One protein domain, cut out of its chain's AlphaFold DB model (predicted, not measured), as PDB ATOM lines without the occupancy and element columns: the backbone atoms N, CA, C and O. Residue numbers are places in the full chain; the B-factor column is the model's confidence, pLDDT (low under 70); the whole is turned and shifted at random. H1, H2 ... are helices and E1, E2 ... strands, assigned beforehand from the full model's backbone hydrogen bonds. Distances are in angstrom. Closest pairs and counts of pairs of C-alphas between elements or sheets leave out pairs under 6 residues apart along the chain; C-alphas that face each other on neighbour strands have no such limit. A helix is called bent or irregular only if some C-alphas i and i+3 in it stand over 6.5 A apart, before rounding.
ATOM      1  N   SER A 761     -11.029 -21.107 -12.296       93.75
ATOM      2  CA  SER A 761     -10.230 -20.474 -11.244       93.75
ATOM      3  C   SER A 761     -11.050 -20.192  -9.985       93.75
ATOM      4  O   SER A 761     -10.605 -20.499  -8.876       93.75
ATOM      5  N   ARG A 762     -12.278 -19.675 -10.132       93.88
ATOM      6  CA  ARG A 762     -13.201 -19.429  -9.012       93.88
ATOM      7  C   ARG A 762     -13.511 -20.715  -8.252       93.88
ATOM      8  O   ARG A 762     -13.444 -20.747  -7.022       93.88
ATOM      9  N   GLN A 763     -13.826 -21.791  -8.972       91.19
ATOM     10  CA  GLN A 763     -14.109 -23.089  -8.366       91.19
ATOM     11  C   GLN A 763     -12.888 -23.662  -7.639       91.19
ATOM     12  O   GLN A 763     -13.039 -24.250  -6.566       91.19
ATOM     13  N   ALA A 764     -11.681 -23.487  -8.185       91.38
ATOM     14  CA  ALA A 764     -10.448 -23.918  -7.531       91.38
ATOM     15  C   ALA A 764     -10.199 -23.174  -6.209       91.38
ATOM     16  O   ALA A 764      -9.944 -23.814  -5.189       91.38
ATOM     17  N   VAL A 765     -10.375 -21.850  -6.183       93.81
ATOM     18  CA  VAL A 765     -10.217 -21.058  -4.951       93.81
ATOM     19  C   VAL A 765     -11.267 -21.434  -3.904       93.81
ATOM     20  O   VAL A 765     -10.917 -21.664  -2.748       93.81
ATOM     21  N   ARG A 766     -12.537 -21.616  -4.291       93.00
ATOM     22  CA  ARG A 766     -13.582 -22.094  -3.363       93.00
ATOM     23  C   ARG A 766     -13.254 -23.466  -2.772       93.00
ATOM     24  O   ARG A 766     -13.490 -23.693  -1.585       93.00
ATOM     25  N   ARG A 767     -12.686 -24.383  -3.568       91.12
ATOM     26  CA  ARG A 767     -12.193 -25.682  -3.075       91.12
ATOM     27  C   ARG A 767     -11.075 -25.494  -2.046       91.12
ATOM     28  O   ARG A 767     -11.154 -26.096  -0.979       91.12
ATOM     29  N   ASN A 768     -10.101 -24.623  -2.319       92.12
ATOM     30  CA  ASN A 768      -9.016 -24.313  -1.382       92.12
ATOM     31  C   ASN A 768      -9.543 -23.741  -0.056       92.12
ATOM     32  O   ASN A 768      -9.102 -24.162   1.014       92.12
ATOM     33  N   VAL A 769     -10.512 -22.819  -0.108       91.50
ATOM     34  CA  VAL A 769     -11.149 -22.254   1.094       91.50
ATOM     35  C   VAL A 769     -11.829 -23.358   1.906       91.50
ATOM     36  O   VAL A 769     -11.550 -23.488   3.094       91.50
ATOM     37  N   LYS A 770     -12.647 -24.213   1.276       90.12
ATOM     38  CA  LYS A 770     -13.342 -25.326   1.958       90.12
ATOM     39  C   LYS A 770     -12.391 -26.361   2.558       90.12
ATOM     40  O   LYS A 770     -12.678 -26.920   3.610       90.12
ATOM     41  N   GLN A 771     -11.263 -26.632   1.903       89.44
ATOM     42  CA  GLN A 771     -10.255 -27.560   2.423       89.44
ATOM     43  C   GLN A 771      -9.545 -27.009   3.663       89.44
ATOM     44  O   GLN A 771      -9.206 -27.772   4.566       89.44
ATOM     45  N   LYS A 772      -9.319 -25.692   3.718       89.44
ATOM     46  CA  LYS A 772      -8.634 -25.035   4.838       89.44
ATOM     47  C   LYS A 772      -9.574 -24.698   5.994       89.44
ATOM     48  O   LYS A 772      -9.139 -24.706   7.142       89.44
ATOM     49  N   CYS A 773     -10.841 -24.418   5.703       84.94
ATOM     50  CA  CYS A 773     -11.815 -23.915   6.664       84.94
ATOM     51  C   CYS A 773     -12.941 -24.933   6.870       84.94
ATOM     52  O   CYS A 773     -13.773 -25.139   5.993       84.94
ATOM     53  N   SER A 774     -13.008 -25.545   8.057       72.75
ATOM     54  CA  SER A 774     -14.021 -26.567   8.363       72.75
ATOM     55  C   SER A 774     -15.433 -26.014   8.598       72.75
ATOM     56  O   SER A 774     -16.388 -26.786   8.560       72.75
ATOM     57  N   LYS A 775     -15.561 -24.717   8.923       80.25
ATOM     58  CA  LYS A 775     -16.829 -23.997   9.145       80.25
ATOM     59  C   LYS A 775     -16.665 -22.513   8.827       80.25
ATOM     60  O   LYS A 775     -15.613 -21.943   9.128       80.25
ATOM     61  N   GLY A 776     -17.714 -21.900   8.294       86.50
ATOM     62  CA  GLY A 776     -17.818 -20.457   8.150       86.50
ATOM     63  C   GLY A 776     -17.836 -19.720   9.493       86.50
ATOM     64  O   GLY A 776     -18.110 -20.295  10.551       86.50
ATOM     65  N   GLY A 777     -17.527 -18.426   9.459       93.12
ATOM     66  CA  GLY A 777     -17.447 -17.588  10.653       93.12
ATOM     67  C   GLY A 777     -17.101 -16.135  10.352       93.12
ATOM     68  O   GLY A 777     -16.857 -15.770   9.201       93.12
ATOM     69  N   PHE A 778     -17.084 -15.317  11.407       95.38
ATOM     70  CA  PHE A 778     -16.727 -13.902  11.347       95.38
ATOM     71  C   PHE A 778     -15.660 -13.572  12.386       95.38
ATOM     72  O   PHE A 778     -15.800 -13.921  13.561       95.38
ATOM     73  N   TRP A 779     -14.618 -12.865  11.960       96.38
ATOM     74  CA  TRP A 779     -13.497 -12.456  12.800       96.38
ATOM     75  C   TRP A 779     -13.189 -10.984  12.595       96.38
ATOM     76  O   TRP A 779     -13.443 -10.413  11.537       96.38
ATOM     77  N   ARG A 780     -12.618 -10.366  13.625       97.38
ATOM     78  CA  ARG A 780     -12.269  -8.948  13.614       97.38
ATOM     79  C   ARG A 780     -10.888  -8.756  14.198       97.38
ATOM     80  O   ARG A 780     -10.554  -9.336  15.230       97.38
ATOM     81  N   SER A 781     -10.090  -7.916  13.561       96.50
ATOM     82  CA  SER A 781      -8.777  -7.528  14.063       96.50
ATOM     83  C   SER A 781      -8.556  -6.032  13.922       96.50
ATOM     84  O   SER A 781      -9.193  -5.364  13.107       96.50
ATOM     85  N   GLU A 782      -7.653  -5.510  14.745       94.94
ATOM     86  CA  GLU A 782      -7.246  -4.113  14.705       94.94
ATOM     87  C   GLU A 782      -5.725  -3.979  14.817       94.94
ATOM     88  O   GLU A 782      -5.039  -4.802  15.436       94.94
ATOM     89  N   MET A 783      -5.207  -2.921  14.201       91.12
ATOM     90  CA  MET A 783      -3.804  -2.526  14.228       91.12
ATOM     91  C   MET A 783      -3.720  -1.005  14.354       91.12
ATOM     92  O   MET A 783      -4.528  -0.282  13.776       91.12
ATOM     93  N   LEU A 784      -2.744  -0.515  15.112       87.81
ATOM     94  CA  LEU A 784      -2.428   0.907  15.182       87.81
ATOM     95  C   LEU A 784      -1.146   1.154  14.386       87.81
ATOM     96  O   LEU A 784      -0.126   0.537  14.686       87.81
ATOM     97  N   SER A 785      -1.200   2.032  13.384       83.75
ATOM     98  CA  SER A 785      -0.006   2.464  12.656       83.75
ATOM     99  C   SER A 785       0.810   3.464  13.480       83.75
ATOM    100  O   SER A 785       0.289   4.134  14.378       83.75
ATOM    101  N   GLU A 786       2.092   3.617  13.151       76.19
ATOM    102  CA  GLU A 786       2.974   4.570  13.844       76.19
ATOM    103  C   GLU A 786       2.542   6.033  13.646       76.19
ATOM    104  O   GLU A 786       2.678   6.855  14.558       76.19
ATOM    105  N   GLU A 787       1.908   6.316  12.504       70.25
ATOM    106  CA  GLU A 787       1.267   7.592  12.155       70.25
ATOM    107  C   GLU A 787      -0.120   7.777  12.802       70.25
ATOM    108  O   GLU A 787      -0.880   8.681  12.452       70.25
ATOM    109  N   ARG A 788      -0.465   6.928  13.781       77.69
ATOM    110  CA  ARG A 788      -1.695   7.009  14.585       77.69
ATOM    111  C   ARG A 788      -2.988   6.834  13.768       77.69
ATOM    112  O   ARG A 788      -4.038   7.369  14.143       77.69
ATOM    113  N   ALA A 789      -2.948   6.048  12.688       84.62
ATOM    114  CA  ALA A 789      -4.157   5.505  12.065       84.62
ATOM    115  C   ALA A 789      -4.541   4.180  12.730       84.62
ATOM    116  O   ALA A 789      -3.729   3.259  12.829       84.62
ATOM    117  N   LYS A 790      -5.796   4.071  13.163       91.75
ATOM    118  CA  LYS A 790      -6.387   2.808  13.597       91.75
ATOM    119  C   LYS A 790      -6.936   2.089  12.371       91.75
ATOM    120  O   LYS A 790      -7.889   2.575  11.772       91.75
ATOM    121  N   LEU A 791      -6.343   0.950  12.033       93.62
ATOM    122  CA  LEU A 791      -6.766   0.056  10.960       93.62
ATOM    123  C   LEU A 791      -7.622  -1.078  11.534       93.62
ATOM    124  O   LEU A 791      -7.296  -1.635  12.587       93.62
ATOM    125  N   ILE A 792      -8.701  -1.426  10.841       96.81
ATOM    126  CA  ILE A 792      -9.650  -2.476  11.219       96.81
ATOM    127  C   ILE A 792      -9.863  -3.388  10.013       96.81
ATOM    128  O   ILE A 792     -10.045  -2.909   8.896       96.81
ATOM    129  N   ALA A 793      -9.862  -4.698  10.259       97.81
ATOM    130  CA  ALA A 793     -10.246  -5.708   9.283       97.81
ATOM    131  C   ALA A 793     -11.308  -6.638   9.871       97.81
ATOM    132  O   ALA A 793     -11.115  -7.200  10.954       97.81
ATOM    133  N   GLU A 794     -12.398  -6.821   9.134       97.88
ATOM    134  CA  GLU A 794     -13.505  -7.718   9.459       97.88
ATOM    135  C   GLU A 794     -13.618  -8.777   8.364       97.88
ATOM    136  O   GLU A 794     -13.900  -8.459   7.212       97.88
ATOM    137  N   LEU A 795     -13.339 -10.029   8.723       97.06
ATOM    138  CA  LEU A 795     -13.288 -11.172   7.818       97.06
ATOM    139  C   LEU A 795     -14.529 -12.043   8.011       97.06
ATOM    140  O   LEU A 795     -14.801 -12.468   9.132       97.06
ATOM    141  N   GLY A 796     -15.222 -12.365   6.924       95.75
ATOM    142  CA  GLY A 796     -16.244 -13.400   6.845       95.75
ATOM    143  C   GLY A 796     -15.784 -14.555   5.957       95.75
ATOM    144  O   GLY A 796     -15.257 -14.341   4.868       95.75
ATOM    145  N   LEU A 797     -15.999 -15.788   6.412       94.06
ATOM    146  CA  LEU A 797     -15.813 -17.001   5.613       94.06
ATOM    147  C   LEU A 797     -17.154 -17.723   5.518       94.06
ATOM    148  O   LEU A 797     -17.783 -17.964   6.550       94.06
ATOM    149  N   SER A 798     -17.601 -18.054   4.307       89.81
ATOM    150  CA  SER A 798     -18.837 -18.811   4.089       89.81
ATOM    151  C   SER A 798     -18.571 -20.314   3.969       89.81
ATOM    152  O   SER A 798     -17.489 -20.741   3.560       89.81
ATOM    153  N   ASP A 799     -19.587 -21.127   4.265       86.69
ATOM    154  CA  ASP A 799     -19.531 -22.583   4.048       86.69
ATOM    155  C   ASP A 799     -19.446 -22.942   2.547       86.69
ATOM    156  O   ASP A 799     -18.953 -24.009   2.170       86.69
ATOM    157  N   ASP A 800     -19.867 -22.025   1.671       85.56
ATOM    158  CA  ASP A 800     -19.781 -22.160   0.215       85.56
ATOM    159  C   ASP A 800     -18.385 -21.853  -0.349       85.56
ATOM    160  O   ASP A 800     -18.136 -22.098  -1.534       85.56
ATOM    161  N   GLY A 801     -17.442 -21.444   0.505       88.06
ATOM    162  CA  GLY A 801     -16.051 -21.180   0.140       88.06
ATOM    163  C   GLY A 801     -15.792 -19.755  -0.350       88.06
ATOM    164  O   GLY A 801     -14.745 -19.516  -0.944       88.06
ATOM    165  N   ASP A 802     -16.723 -18.828  -0.114       91.38
ATOM    166  CA  ASP A 802     -16.532 -17.404  -0.392       91.38
ATOM    167  C   ASP A 802     -15.920 -16.694   0.821       91.38
ATOM    168  O   ASP A 802     -16.227 -16.999   1.979       91.38
ATOM    169  N   VAL A 803     -15.067 -15.712   0.540       95.25
ATOM    170  CA  VAL A 803     -14.388 -14.885   1.538       95.25
ATOM    171  C   VAL A 803     -14.846 -13.442   1.376       95.25
ATOM    172  O   VAL A 803     -14.826 -12.903   0.270       95.25
ATOM    173  N   SER A 804     -15.234 -12.799   2.473       96.38
ATOM    174  CA  SER A 804     -15.532 -11.369   2.519       96.38
ATOM    175  C   SER A 804     -14.608 -10.660   3.504       96.38
ATOM    176  O   SER A 804     -14.347 -11.151   4.597       96.38
ATOM    177  N   LEU A 805     -14.091  -9.499   3.122       97.50
ATOM    178  CA  LEU A 805     -13.206  -8.684   3.942       97.50
ATOM    179  C   LEU A 805     -13.657  -7.225   3.873       97.50
ATOM    180  O   LEU A 805     -13.639  -6.622   2.804       97.50
ATOM    181  N   CYS A 806     -14.039  -6.652   5.008       97.38
ATOM    182  CA  CYS A 806     -14.341  -5.230   5.143       97.38
ATOM    183  C   CYS A 806     -13.198  -4.531   5.885       97.38
ATOM    184  O   CYS A 806     -12.750  -5.001   6.935       97.38
ATOM    185  N   LEU A 807     -12.716  -3.419   5.332       97.19
ATOM    186  CA  LEU A 807     -11.599  -2.648   5.869       97.19
ATOM    187  C   LEU A 807     -12.039  -1.246   6.271       97.19
ATOM    188  O   LEU A 807     -12.757  -0.574   5.534       97.19
ATOM    189  N   ASP A 808     -11.524  -0.759   7.392       94.62
ATOM    190  CA  ASP A 808     -11.698   0.629   7.819       94.62
ATOM    191  C   ASP A 808     -10.391   1.192   8.383       94.62
ATOM    192  O   ASP A 808      -9.564   0.469   8.946       94.62
ATOM    193  N   ALA A 809     -10.201   2.497   8.226       90.81
ATOM    194  CA  ALA A 809      -9.084   3.228   8.785       90.81
ATOM    195  C   ALA A 809      -9.523   4.616   9.233       90.81
ATOM    196  O   ALA A 809     -10.022   5.414   8.440       90.81
ATOM    197  N   SER A 810      -9.253   4.940  10.494       89.06
ATOM    198  CA  SER A 810      -9.605   6.230  11.088       89.06
ATOM    199  C   SER A 810      -8.435   6.836  11.864       89.06
ATOM    200  O   SER A 810      -7.572   6.133  12.392       89.06
ATOM    201  N   ARG A 811      -8.377   8.172  11.926       83.75
ATOM    202  CA  ARG A 811      -7.357   8.886  12.713       83.75
ATOM    203  C   ARG A 811      -7.695   8.817  14.200       83.75
ATOM    204  O   ARG A 811      -8.823   9.121  14.587       83.75
ATOM    205  N   VAL A 812      -6.706   8.528  15.040       78.88
ATOM    206  CA  VAL A 812      -6.859   8.612  16.499       78.88
ATOM    207  C   VAL A 812      -6.588  10.055  16.950       78.88
ATOM    208  O   VAL A 812      -5.465  10.541  16.831       78.88
ATOM    209  N   ARG A 813      -7.614  10.773  17.440       63.12
ATOM    210  CA  ARG A 813      -7.466  12.128  18.017       63.12
ATOM    211  C   ARG A 813      -7.086  12.037  19.499       63.12
ATOM    212  O   ARG A 813      -7.760  11.339  20.250       63.12
ATOM    213  N   GLY A 828      -3.285   8.832   4.249       76.88
ATOM    214  CA  GLY A 828      -4.334   8.169   3.468       76.88
ATOM    215  C   GLY A 828      -3.780   7.395   2.266       76.88
ATOM    216  O   GLY A 828      -2.719   7.738   1.760       76.88
ATOM    217  N   SER A 829      -4.502   6.372   1.809       82.12
ATOM    218  CA  SER A 829      -4.129   5.493   0.691       82.12
ATOM    219  C   SER A 829      -5.190   5.536  -0.420       82.12
ATOM    220  O   SER A 829      -6.382   5.625  -0.102       82.12
ATOM    221  N   PRO A 830      -4.802   5.472  -1.710       81.00
ATOM    222  CA  PRO A 830      -5.739   5.277  -2.810       81.00
ATOM    223  C   PRO A 830      -6.488   3.947  -2.686       81.00
ATOM    224  O   PRO A 830      -5.907   2.920  -2.323       81.00
ATOM    225  N   ARG A 831      -7.768   3.951  -3.074       85.38
ATOM    226  CA  ARG A 831      -8.641   2.769  -3.036       85.38
ATOM    227  C   ARG A 831      -8.031   1.553  -3.732       85.38
ATOM    228  O   ARG A 831      -7.991   0.477  -3.142       85.38
ATOM    229  N   ALA A 832      -7.551   1.736  -4.965       83.88
ATOM    230  CA  ALA A 832      -6.990   0.664  -5.788       83.88
ATOM    231  C   ALA A 832      -5.830  -0.047  -5.075       83.88
ATOM    232  O   ALA A 832      -5.816  -1.272  -4.975       83.88
ATOM    233  N   LEU A 833      -4.918   0.730  -4.484       85.75
ATOM    234  CA  LEU A 833      -3.758   0.214  -3.762       85.75
ATOM    235  C   LEU A 833      -4.156  -0.540  -2.484       85.75
ATOM    236  O   LEU A 833      -3.631  -1.618  -2.202       85.75
ATOM    237  N   SER A 834      -5.102   0.012  -1.719       90.19
ATOM    238  CA  SER A 834      -5.611  -0.613  -0.494       90.19
ATOM    239  C   SER A 834      -6.294  -1.957  -0.777       90.19
ATOM    240  O   SER A 834      -6.036  -2.941  -0.083       90.19
ATOM    241  N   LEU A 835      -7.143  -2.019  -1.811       91.19
ATOM    242  CA  LEU A 835      -7.806  -3.260  -2.221       91.19
ATOM    243  C   LEU A 835      -6.788  -4.305  -2.686       91.19
ATOM    244  O   LEU A 835      -6.870  -5.456  -2.262       91.19
ATOM    245  N   ALA A 836      -5.796  -3.893  -3.481       90.81
ATOM    246  CA  ALA A 836      -4.774  -4.782  -4.020       90.81
ATOM    247  C   ALA A 836      -3.985  -5.515  -2.929       90.81
ATOM    248  O   ALA A 836      -3.881  -6.739  -2.955       90.81
ATOM    249  N   TYR A 837      -3.468  -4.793  -1.928       92.94
ATOM    250  CA  TYR A 837      -2.667  -5.411  -0.866       92.94
ATOM    251  C   TYR A 837      -3.495  -6.240   0.119       92.94
ATOM    252  O   TYR A 837      -3.028  -7.270   0.608       92.94
ATOM    253  N   ALA A 838      -4.739  -5.846   0.385       94.44
ATOM    254  CA  ALA A 838      -5.640  -6.669   1.181       94.44
ATOM    255  C   ALA A 838      -6.000  -7.979   0.466       94.44
ATOM    256  O   ALA A 838      -5.986  -9.050   1.075       94.44
ATOM    257  N   GLN A 839      -6.276  -7.905  -0.836       93.06
ATOM    258  CA  GLN A 839      -6.576  -9.070  -1.656       93.06
ATOM    259  C   GLN A 839      -5.352  -9.971  -1.841       93.06
ATOM    260  O   GLN A 839      -5.489 -11.188  -1.760       93.06
ATOM    261  N   PHE A 840      -4.156  -9.396  -1.993       93.06
ATOM    262  CA  PHE A 840      -2.888 -10.128  -2.006       93.06
ATOM    263  C   PHE A 840      -2.724 -11.008  -0.762       93.06
ATOM    264  O   PHE A 840      -2.412 -12.190  -0.879       93.06
ATOM    265  N   ALA A 841      -3.021 -10.478   0.427       94.12
ATOM    266  CA  ALA A 841      -2.929 -11.245   1.666       94.12
ATOM    267  C   ALA A 841      -3.895 -12.442   1.698       94.12
ATOM    268  O   ALA A 841      -3.519 -13.540   2.113       94.12
ATOM    269  N   LEU A 842      -5.128 -12.265   1.213       94.94
ATOM    270  CA  LEU A 842      -6.069 -13.377   1.044       94.94
ATOM    271  C   LEU A 842      -5.565 -14.381  -0.006       94.94
ATOM    272  O   LEU A 842      -5.646 -15.592   0.208       94.94
ATOM    273  N   ALA A 843      -5.006 -13.890  -1.114       92.81
ATOM    274  CA  ALA A 843      -4.489 -14.710  -2.200       92.81
ATOM    275  C   ALA A 843      -3.319 -15.601  -1.756       92.81
ATOM    276  O   ALA A 843      -3.317 -16.788  -2.085       92.81
ATOM    277  N   CYS A 844      -2.404 -15.091  -0.919       91.31
ATOM    278  CA  CYS A 844      -1.325 -15.883  -0.318       91.31
ATOM    279  C   CYS A 844      -1.837 -17.126   0.430       91.31
ATOM    280  O   CYS A 844      -1.142 -18.140   0.486       91.31
ATOM    281  N   VAL A 845      -3.044 -17.067   1.004       91.88
ATOM    282  CA  VAL A 845      -3.622 -18.176   1.775       91.88
ATOM    283  C   VAL A 845      -4.529 -19.059   0.920       91.88
ATOM    284  O   VAL A 845      -4.463 -20.282   1.048       91.88
ATOM    285  N   PHE A 846      -5.371 -18.480   0.060       93.50
ATOM    286  CA  PHE A 846      -6.463 -19.209  -0.600       93.50
ATOM    287  C   PHE A 846      -6.262 -19.469  -2.097       93.50
ATOM    288  O   PHE A 846      -6.872 -20.391  -2.635       93.50
ATOM    289  N   VAL A 847      -5.390 -18.721  -2.774       91.19
ATOM    290  CA  VAL A 847      -5.191 -18.802  -4.239       91.19
ATOM    291  C   VAL A 847      -3.949 -19.631  -4.596       91.19
ATOM    292  O   VAL A 847      -3.572 -19.756  -5.755       91.19
ATOM    293  N   HIS A 848      -3.313 -20.270  -3.611       82.00
ATOM    294  CA  HIS A 848      -2.142 -21.115  -3.841       82.00
ATOM    295  C   HIS A 848      -2.406 -22.200  -4.907       82.00
ATOM    296  O   HIS A 848      -3.392 -22.939  -4.827       82.00
ATOM    297  N   GLY A 849      -1.515 -22.288  -5.901       80.69
ATOM    298  CA  GLY A 849      -1.601 -23.240  -7.016       80.69
ATOM    299  C   GLY A 849      -2.618 -22.885  -8.111       80.69
ATOM    300  O   GLY A 849      -2.804 -23.681  -9.032       80.69
ATOM    301  N   VAL A 850      -3.273 -21.722  -8.025       89.12
ATOM    302  CA  VAL A 850      -4.243 -21.217  -9.007       89.12
ATOM    303  C   VAL A 850      -3.673 -19.952  -9.662       89.12
ATOM    304  O   VAL A 850      -3.258 -19.047  -8.937       89.12
ATOM    305  N   PRO A 851      -3.644 -19.845 -11.006       88.69
ATOM    306  CA  PRO A 851      -3.255 -18.604 -11.673       88.69
ATOM    307  C   PRO A 851      -4.132 -17.426 -11.232       88.69
ATOM    308  O   PRO A 851      -5.354 -17.554 -11.144       88.69
ATOM    309  N   ILE A 852      -3.512 -16.275 -10.965       89.62
ATOM    310  CA  ILE A 852      -4.237 -15.075 -10.538       89.62
ATOM    311  C   ILE A 852      -4.935 -14.450 -11.751       89.62
ATOM    312  O   ILE A 852      -4.302 -14.055 -12.724       89.62
ATOM    313  N   ASN A 853      -6.255 -14.363 -11.670       92.81
ATOM    314  CA  ASN A 853      -7.150 -13.745 -12.648       92.81
ATOM    315  C   ASN A 853      -8.455 -13.301 -11.966       92.81
ATOM    316  O   ASN A 853      -8.694 -13.613 -10.793       92.81
ATOM    317  N   ALA A 854      -9.328 -12.610 -12.700       93.69
ATOM    318  CA  ALA A 854     -10.603 -12.115 -12.180       93.69
ATOM    319  C   ALA A 854     -11.462 -13.223 -11.543       93.69
ATOM    320  O   ALA A 854     -12.092 -13.002 -10.509       93.69
ATOM    321  N   GLY A 855     -11.438 -14.440 -12.094       93.06
ATOM    322  CA  GLY A 855     -12.112 -15.608 -11.531       93.06
ATOM    323  C   GLY A 855     -11.603 -16.004 -10.151       93.06
ATOM    324  O   GLY A 855     -12.381 -16.043  -9.196       93.06
ATOM    325  N   SER A 856     -10.294 -16.243 -10.026       93.00
ATOM    326  CA  SER A 856      -9.643 -16.597  -8.753       93.00
ATOM    327  C   SER A 856      -9.901 -15.550  -7.660       93.00
ATOM    328  O   SER A 856     -10.149 -15.881  -6.501       93.00
ATOM    329  N   LEU A 857      -9.911 -14.277  -8.054       92.31
ATOM    330  CA  LEU A 857     -10.077 -13.129  -7.178       92.31
ATOM    331  C   LEU A 857     -11.545 -12.861  -6.820       92.31
ATOM    332  O   LEU A 857     -11.816 -12.324  -5.751       92.31
ATOM    333  N   SER A 858     -12.498 -13.287  -7.656       92.31
ATOM    334  CA  SER A 858     -13.937 -13.081  -7.423       92.31
ATOM    335  C   SER A 858     -14.494 -13.832  -6.208       92.31
ATOM    336  O   SER A 858     -15.508 -13.417  -5.654       92.31
ATOM    337  N   ALA A 859     -13.823 -14.901  -5.761       89.12
ATOM    338  CA  ALA A 859     -14.161 -15.596  -4.516       89.12
ATOM    339  C   ALA A 859     -13.700 -14.829  -3.255       89.12
ATOM    340  O   ALA A 859     -14.062 -15.199  -2.138       89.12
ATOM    341  N   LEU A 860     -12.895 -13.773  -3.429       93.88
ATOM    342  CA  LEU A 860     -12.292 -12.961  -2.374       93.88
ATOM    343  C   LEU A 860     -12.827 -11.524  -2.460       93.88
ATOM    344  O   LEU A 860     -12.198 -10.637  -3.038       93.88
ATOM    345  N   SER A 861     -14.006 -11.284  -1.889       93.81
ATOM    346  CA  SER A 861     -14.635  -9.963  -1.892       93.81
ATOM    347  C   SER A 861     -13.983  -9.048  -0.857       93.81
ATOM    348  O   SER A 861     -14.011  -9.338   0.338       93.81
ATOM    349  N   VAL A 862     -13.412  -7.928  -1.303       94.88
ATOM    350  CA  VAL A 862     -12.799  -6.919  -0.428       94.88
ATOM    351  C   VAL A 862     -13.522  -5.586  -0.594       94.88
ATOM    352  O   VAL A 862     -13.712  -5.101  -1.708       94.88
ATOM    353  N   SER A 863     -13.917  -4.974   0.518       95.25
ATOM    354  CA  SER A 863     -14.572  -3.668   0.556       95.25
ATOM    355  C   SER A 863     -13.917  -2.739   1.578       95.25
ATOM    356  O   SER A 863     -13.244  -3.175   2.512       95.25
ATOM    357  N   ILE A 864     -14.091  -1.433   1.375       94.44
ATOM    358  CA  ILE A 864     -13.568  -0.384   2.254       94.44
ATOM    359  C   ILE A 864     -14.748   0.450   2.752       94.44
ATOM    360  O   ILE A 864     -15.603   0.849   1.955       94.44
ATOM    361  N   ALA A 865     -14.790   0.704   4.058       93.38
ATOM    362  CA  ALA A 865     -15.829   1.487   4.703       93.38
ATOM    363  C   ALA A 865     -15.863   2.939   4.171       93.38
ATOM    364  O   ALA A 865     -14.806   3.546   3.960       93.38
ATOM    365  N   PRO A 866     -17.054   3.536   3.976       89.31
ATOM    366  CA  PRO A 866     -17.170   4.919   3.522       89.31
ATOM    367  C   PRO A 866     -16.451   5.906   4.450       89.31
ATOM    368  O   PRO A 866     -16.651   5.885   5.663       89.31
ATOM    369  N   GLY A 867     -15.644   6.805   3.880       84.75
ATOM    370  CA  GLY A 867     -14.890   7.816   4.638       84.75
ATOM    371  C   GLY A 867     -13.607   7.303   5.308       84.75
ATOM    372  O   GLY A 867     -12.946   8.074   6.007       84.75
ATOM    373  N   SER A 868     -13.246   6.037   5.084       89.69
ATOM    374  CA  SER A 868     -11.985   5.441   5.529       89.69
ATOM    375  C   SER A 868     -10.768   6.135   4.906       89.69
ATOM    376  O   SER A 868     -10.779   6.526   3.738       89.69
ATOM    377  N   LEU A 869      -9.662   6.206   5.654       87.69
ATOM    378  CA  LEU A 869      -8.366   6.666   5.133       87.69
ATOM    379  C   LEU A 869      -7.787   5.741   4.046       87.69
ATOM    380  O   LEU A 869      -6.827   6.128   3.386       87.69
ATOM    381  N   LEU A 870      -8.329   4.532   3.870       88.50
ATOM    382  CA  LEU A 870      -7.928   3.581   2.822       88.50
ATOM    383  C   LEU A 870      -8.587   3.861   1.461       88.50
ATOM    384  O   LEU A 870      -8.223   3.222   0.475       88.50
ATOM    385  N   ASP A 871      -9.541   4.792   1.420       86.44
ATOM    386  CA  ASP A 871     -10.186   5.319   0.216       86.44
ATOM    387  C   ASP A 871     -10.092   6.853   0.243       86.44
ATOM    388  O   ASP A 871     -11.076   7.596   0.275       86.44
ATOM    389  N   ALA A 872      -8.856   7.341   0.366       77.06
ATOM    390  CA  ALA A 872      -8.592   8.768   0.382       77.06
ATOM    391  C   ALA A 872      -8.854   9.328  -1.020       77.06
ATOM    392  O   ALA A 872      -8.263   8.826  -1.963       77.06
ATOM    393  N   GLY A 873      -9.708  10.350  -1.165       66.44
ATOM    394  CA  GLY A 873     -10.027  10.983  -2.456       66.44
ATOM    395  C   GLY A 873      -9.051  12.096  -2.898       66.44
ATOM    396  O   GLY A 873      -8.090  12.405  -2.183       66.44
ATOM    397  N   PRO A 874      -9.329  12.795  -4.025       59.62
ATOM    398  CA  PRO A 874      -8.472  13.838  -4.622       59.62
ATOM    399  C   PRO A 874      -8.045  14.987  -3.707       59.62
ATOM    400  O   PRO A 874      -7.053  15.660  -3.988       59.62
ATOM    401  N   ALA A 875      -8.773  15.214  -2.612       51.25
ATOM    402  CA  ALA A 875      -8.448  16.213  -1.601       51.25
ATOM    403  C   ALA A 875      -7.199  15.859  -0.762       51.25
ATOM    404  O   ALA A 875      -6.609  16.746  -0.152       51.25
ATOM    405  N   CYS A 876      -6.751  14.597  -0.757       51.44
ATOM    406  CA  CYS A 876      -5.590  14.118   0.010       51.44
ATOM    407  C   CYS A 876      -4.267  14.205  -0.786       51.44
ATOM    408  O   CYS A 876      -3.459  13.269  -0.809       51.44
ATOM    409  N   ARG A 877      -4.039  15.316  -1.504       49.03
ATOM    410  CA  ARG A 877      -2.810  15.522  -2.299       49.03
ATOM    411  C   ARG A 877      -1.571  15.542  -1.392       49.03
ATOM    412  O   ARG A 877      -1.533  16.300  -0.430       49.03
ATOM    413  N   GLY A 878      -0.558  14.737  -1.726       45.56
ATOM    414  CA  GLY A 878       0.723  14.695  -1.001       45.56
ATOM    415  C   GLY A 878       0.782  13.756   0.211       45.56
ATOM    416  O   GLY A 878       1.690  13.900   1.025       45.56
ATOM    417  N   ALA A 879      -0.173  12.832   0.350       43.84
ATOM    418  CA  ALA A 879      -0.131  11.803   1.383       43.84
ATOM    419  C   ALA A 879       0.992  10.766   1.185       43.84
ATOM    420  O   ALA A 879       1.341  10.463   0.043       43.84
ATOM    421  N   ASP A 880       1.521  10.208   2.283       53.56
ATOM    422  CA  ASP A 880       2.254   8.933   2.263       53.56
ATOM    423  C   ASP A 880       1.236   7.843   1.903       53.56
ATOM    424  O   ASP A 880       0.493   7.315   2.737       53.56
ATOM    425  N   ARG A 881       1.114   7.631   0.592       66.56
ATOM    426  CA  ARG A 881       0.026   6.879  -0.038       66.56
ATOM    427  C   ARG A 881       0.185   5.373   0.092       66.56
ATOM    428  O   ARG A 881      -0.777   4.664  -0.174       66.56
ATOM    429  N   ARG A 882       1.371   4.885   0.470       72.88
ATOM    430  CA  ARG A 882       1.710   3.454   0.443       72.88
ATOM    431  C   ARG A 882       1.753   2.829   1.823       72.88
ATOM    432  O   ARG A 882       1.348   1.676   1.954       72.88
ATOM    433  N   LEU A 883       2.174   3.581   2.843       79.69
ATOM    434  CA  LEU A 883       2.386   3.049   4.186       79.69
ATOM    435  C   LEU A 883       1.183   2.259   4.717       79.69
ATOM    436  O   LEU A 883       1.330   1.113   5.134       79.69
ATOM    437  N   LEU A 884      -0.022   2.840   4.671       86.00
ATOM    438  CA  LEU A 884      -1.213   2.161   5.192       86.00
ATOM    439  C   LEU A 884      -1.551   0.896   4.399       86.00
ATOM    440  O   LEU A 884      -1.912  -0.106   5.008       86.00
ATOM    441  N   ALA A 885      -1.415   0.932   3.072       88.06
ATOM    442  CA  ALA A 885      -1.712  -0.210   2.213       88.06
ATOM    443  C   ALA A 885      -0.734  -1.371   2.454       88.06
ATOM    444  O   ALA A 885      -1.145  -2.525   2.523       88.06
ATOM    445  N   HIS A 886       0.544  -1.058   2.667       89.31
ATOM    446  CA  HIS A 886       1.598  -2.026   2.969       89.31
ATOM    447  C   HIS A 886       1.435  -2.716   4.333       89.31
ATOM    448  O   HIS A 886       1.904  -3.837   4.510       89.31
ATOM    449  N   LEU A 887       0.729  -2.091   5.281       90.81
ATOM    450  CA  LEU A 887       0.380  -2.705   6.567       90.81
ATOM    451  C   LEU A 887      -0.851  -3.627   6.483       90.81
ATOM    452  O   LEU A 887      -1.084  -4.425   7.396       90.81
ATOM    453  N   LEU A 888      -1.654  -3.539   5.413       93.88
ATOM    454  CA  LEU A 888      -2.876  -4.340   5.277       93.88
ATOM    455  C   LEU A 888      -2.611  -5.849   5.267       93.88
ATOM    456  O   LEU A 888      -3.380  -6.548   5.924       93.88
ATOM    457  N   PRO A 889      -1.554  -6.387   4.626       95.25
ATOM    458  CA  PRO A 889      -1.279  -7.815   4.694       95.25
ATOM    459  C   PRO A 889      -1.074  -8.332   6.114       95.25
ATOM    460  O   PRO A 889      -1.693  -9.325   6.486       95.25
ATOM    461  N   ASP A 890      -0.314  -7.625   6.951       94.69
ATOM    462  CA  ASP A 890      -0.131  -8.018   8.351       94.69
ATOM    463  C   ASP A 890      -1.434  -7.919   9.160       94.69
ATOM    464  O   ASP A 890      -1.710  -8.781  10.001       94.69
ATOM    465  N   LEU A 891      -2.266  -6.904   8.898       95.50
ATOM    466  CA  LEU A 891      -3.596  -6.774   9.503       95.50
ATOM    467  C   LEU A 891      -4.511  -7.939   9.095       95.50
ATOM    468  O   LEU A 891      -5.139  -8.565   9.949       95.50
ATOM    469  N   VAL A 892      -4.562  -8.264   7.805       96.88
ATOM    470  CA  VAL A 892      -5.379  -9.359   7.269       96.88
ATOM    471  C   VAL A 892      -4.878 -10.702   7.792       96.88
ATOM    472  O   VAL A 892      -5.681 -11.498   8.278       96.88
ATOM    473  N   PHE A 893      -3.565 -10.937   7.820       96.31
ATOM    474  CA  PHE A 893      -2.977 -12.132   8.425       96.31
ATOM    475  C   PHE A 893      -3.251 -12.228   9.918       96.31
ATOM    476  O   PHE A 893      -3.399 -13.335  10.431       96.31
ATOM    477  N   ARG A 894      -3.312 -11.106  10.641       94.81
ATOM    478  CA  ARG A 894      -3.715 -11.086  12.054       94.81
ATOM    479  C   ARG A 894      -5.187 -11.463  12.228       94.81
ATOM    480  O   ARG A 894      -5.519 -12.137  13.201       94.81
ATOM    481  N   CYS A 895      -6.056 -11.058  11.305       95.75
ATOM    482  CA  CYS A 895      -7.455 -11.482  11.287       95.75
ATOM    483  C   CYS A 895      -7.572 -12.986  10.998       95.75
ATOM    484  O   CYS A 895      -8.141 -13.731  11.794       95.75
ATOM    485  N   LEU A 896      -6.933 -13.446   9.917       94.75
ATOM    486  CA  LEU A 896      -6.914 -14.845   9.492       94.75
ATOM    487  C   LEU A 896      -6.322 -15.783  10.545       94.75
ATOM    488  O   LEU A 896      -6.781 -16.912  10.651       94.75
ATOM    489  N   ALA A 897      -5.369 -15.329  11.365       94.00
ATOM    490  CA  ALA A 897      -4.789 -16.131  12.449       94.00
ATOM    491  C   ALA A 897      -5.829 -16.643  13.452       94.00
ATOM    492  O   ALA A 897      -5.600 -17.643  14.123       94.00
ATOM    493  N   GLN A 898      -6.963 -15.951  13.582       93.00
ATOM    494  CA  GLN A 898      -8.040 -16.361  14.479       93.00
ATOM    495  C   GLN A 898      -8.831 -17.554  13.924       93.00
ATOM    496  O   GLN A 898      -9.401 -18.317  14.699       93.00
ATOM    497  N   ALA A 899      -8.857 -17.715  12.597       90.69
ATOM    498  CA  ALA A 899      -9.491 -18.840  11.913       90.69
ATOM    499  C   ALA A 899      -8.485 -19.961  11.584       90.69
ATOM    500  O   ALA A 899      -8.815 -21.140  11.668       90.69
ATOM    501  N   LEU A 900      -7.259 -19.587  11.212       91.69
ATOM    502  CA  LEU A 900      -6.215 -20.448  10.655       91.69
ATOM    503  C   LEU A 900      -4.857 -20.165  11.337       91.69
ATOM    504  O   LEU A 900      -3.934 -19.677  10.681       91.69
ATOM    505  N   PRO A 901      -4.704 -20.439  12.647       88.31
ATOM    506  CA  PRO A 901      -3.552 -19.987  13.442       88.31
ATOM    507  C   PRO A 901      -2.187 -20.445  12.911       88.31
ATOM    508  O   PRO A 901      -1.215 -19.697  13.014       88.31
ATOM    509  N   ASP A 902      -2.125 -21.624  12.287       88.94
ATOM    510  CA  ASP A 902      -0.886 -22.229  11.786       88.94
ATOM    511  C   ASP A 902      -0.661 -22.041  10.275       88.94
ATOM    512  O   ASP A 902       0.265 -22.631   9.725       88.94
ATOM    513  N   GLN A 903      -1.475 -21.241   9.575       88.94
ATOM    514  CA  GLN A 903      -1.330 -21.029   8.119       88.94
ATOM    515  C   GLN A 903      -0.893 -19.616   7.720       88.94
ATOM    516  O   GLN A 903      -0.815 -19.309   6.533       88.94
TER     517      GLN A 903
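AT A GLANCE: This is residues 761 to 813 and 828 to 903 of the 1108 residues of the protein "Hypothetical protein" of Polarella glacialis (UniProt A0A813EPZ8). A twisted sheet of four strands has two helices, H2 and H4, packed side by side over one face, with no named helix over the other; H1 crosses one end of the sheet with the short H3 beside it, and the loop of residues 865 to 882 lies toward the opposite end. The printed part has 129 residues, with four named helices and four named strands in the order H1 E1 E2 E3 H2 H3 E4 H4. The sheet is mixed, in the order E1, E2, E3, E4, and the class is mixed, helices and strands. The whole is compact, with a radius of gyration of the C-alphas of 14.7 A, yet elongated, spanning 42 by 27 by 22 A.

HOW THE PARTS SIT: E1, residues 777 to 784, E2, residues 789 to 797, and E3, residues 803 to 811, form a meander, each strand the antiparallel neighbour of the one before, through two hairpins. Between E1 and E2, N 779 and O 795 are 2.9 A apart, within hydrogen-bond range; between E2 and E3, N 792 and O 808 are 2.8 A apart. E4, residues 860 to 864, an edge strand like E1, is parallel to E3 at 21 degrees, with N 863 and O 805 at 2.8 A. H2, residues 831 to 846, and H4, residues 883 to 896, are on the same face of the sheet, two layers in all. H2 lies over E3 and E4 at a height over the sheet of 9.0 A; its closest C-alphas to E4 are those of Leu 835 and Val 862, 6.4 A apart. H4 lies over E1, E2 and, only just, with 3 of its C-alphas, E3, at a height of 8.2 A; its closest C-alphas to E1 are those of Cys 895 and Ser 781, 5.0 A apart. On the local plane H2 stands at 41 degrees to E3 and H4 at 38 degrees to E1, both slantwise to the strands. H2 and H4 touch, with the C-alphas of Ser 834 and Ala 885 closest at 4.8 A, and run the same way at a shallow tilt of 33 degrees, only just short of steep. H1, residues 761 to 772, only grazes the sheet, with residues 762 to 770. It touches H3, residues 854 to 858, with residues 761 to 765 alone; the closest C-alphas are those of Arg 762 and Ser 856, 4.6 A apart. H1 only just touches H2, with 3 pairs of C-alphas within 8 A, the closest those of Asn 768 and Phe 846 at 5.8 A. In H1 and H3 every O i to N i+4 pair is within hydrogen-bond range; H2 has 11 of 12 and H4 8 of 10.

IN THESE COORDINATES: H1 begins at C-alpha 761, (-10.230, -20.474, -11.244), and is 16.8 A long. E1 measures 24.3 A, E2 26.2 A, E3 27.2 A and E4 13.5 A. H2 is 22.2 A long and H3 5.9 A. H4, 20.9 A long, ends at C-alpha 896, (-6.914, -14.845, 9.492); it is irregular, but only just: C-alphas 886 and 889 are 6.7 A apart.

THE WHOLE: The two C-alphas farthest apart, those of Ser 774 and Arg 877, are 44.8 A apart. Residues 814 to 827 are cut out, and C-alphas 813 and 828 across the cut are 15.4 A apart. The link from E4 to H4, 18 residues, is long. The mean pLDDT of the printed part is 87.5, with residue 813 and residues 873 to 881 under 70.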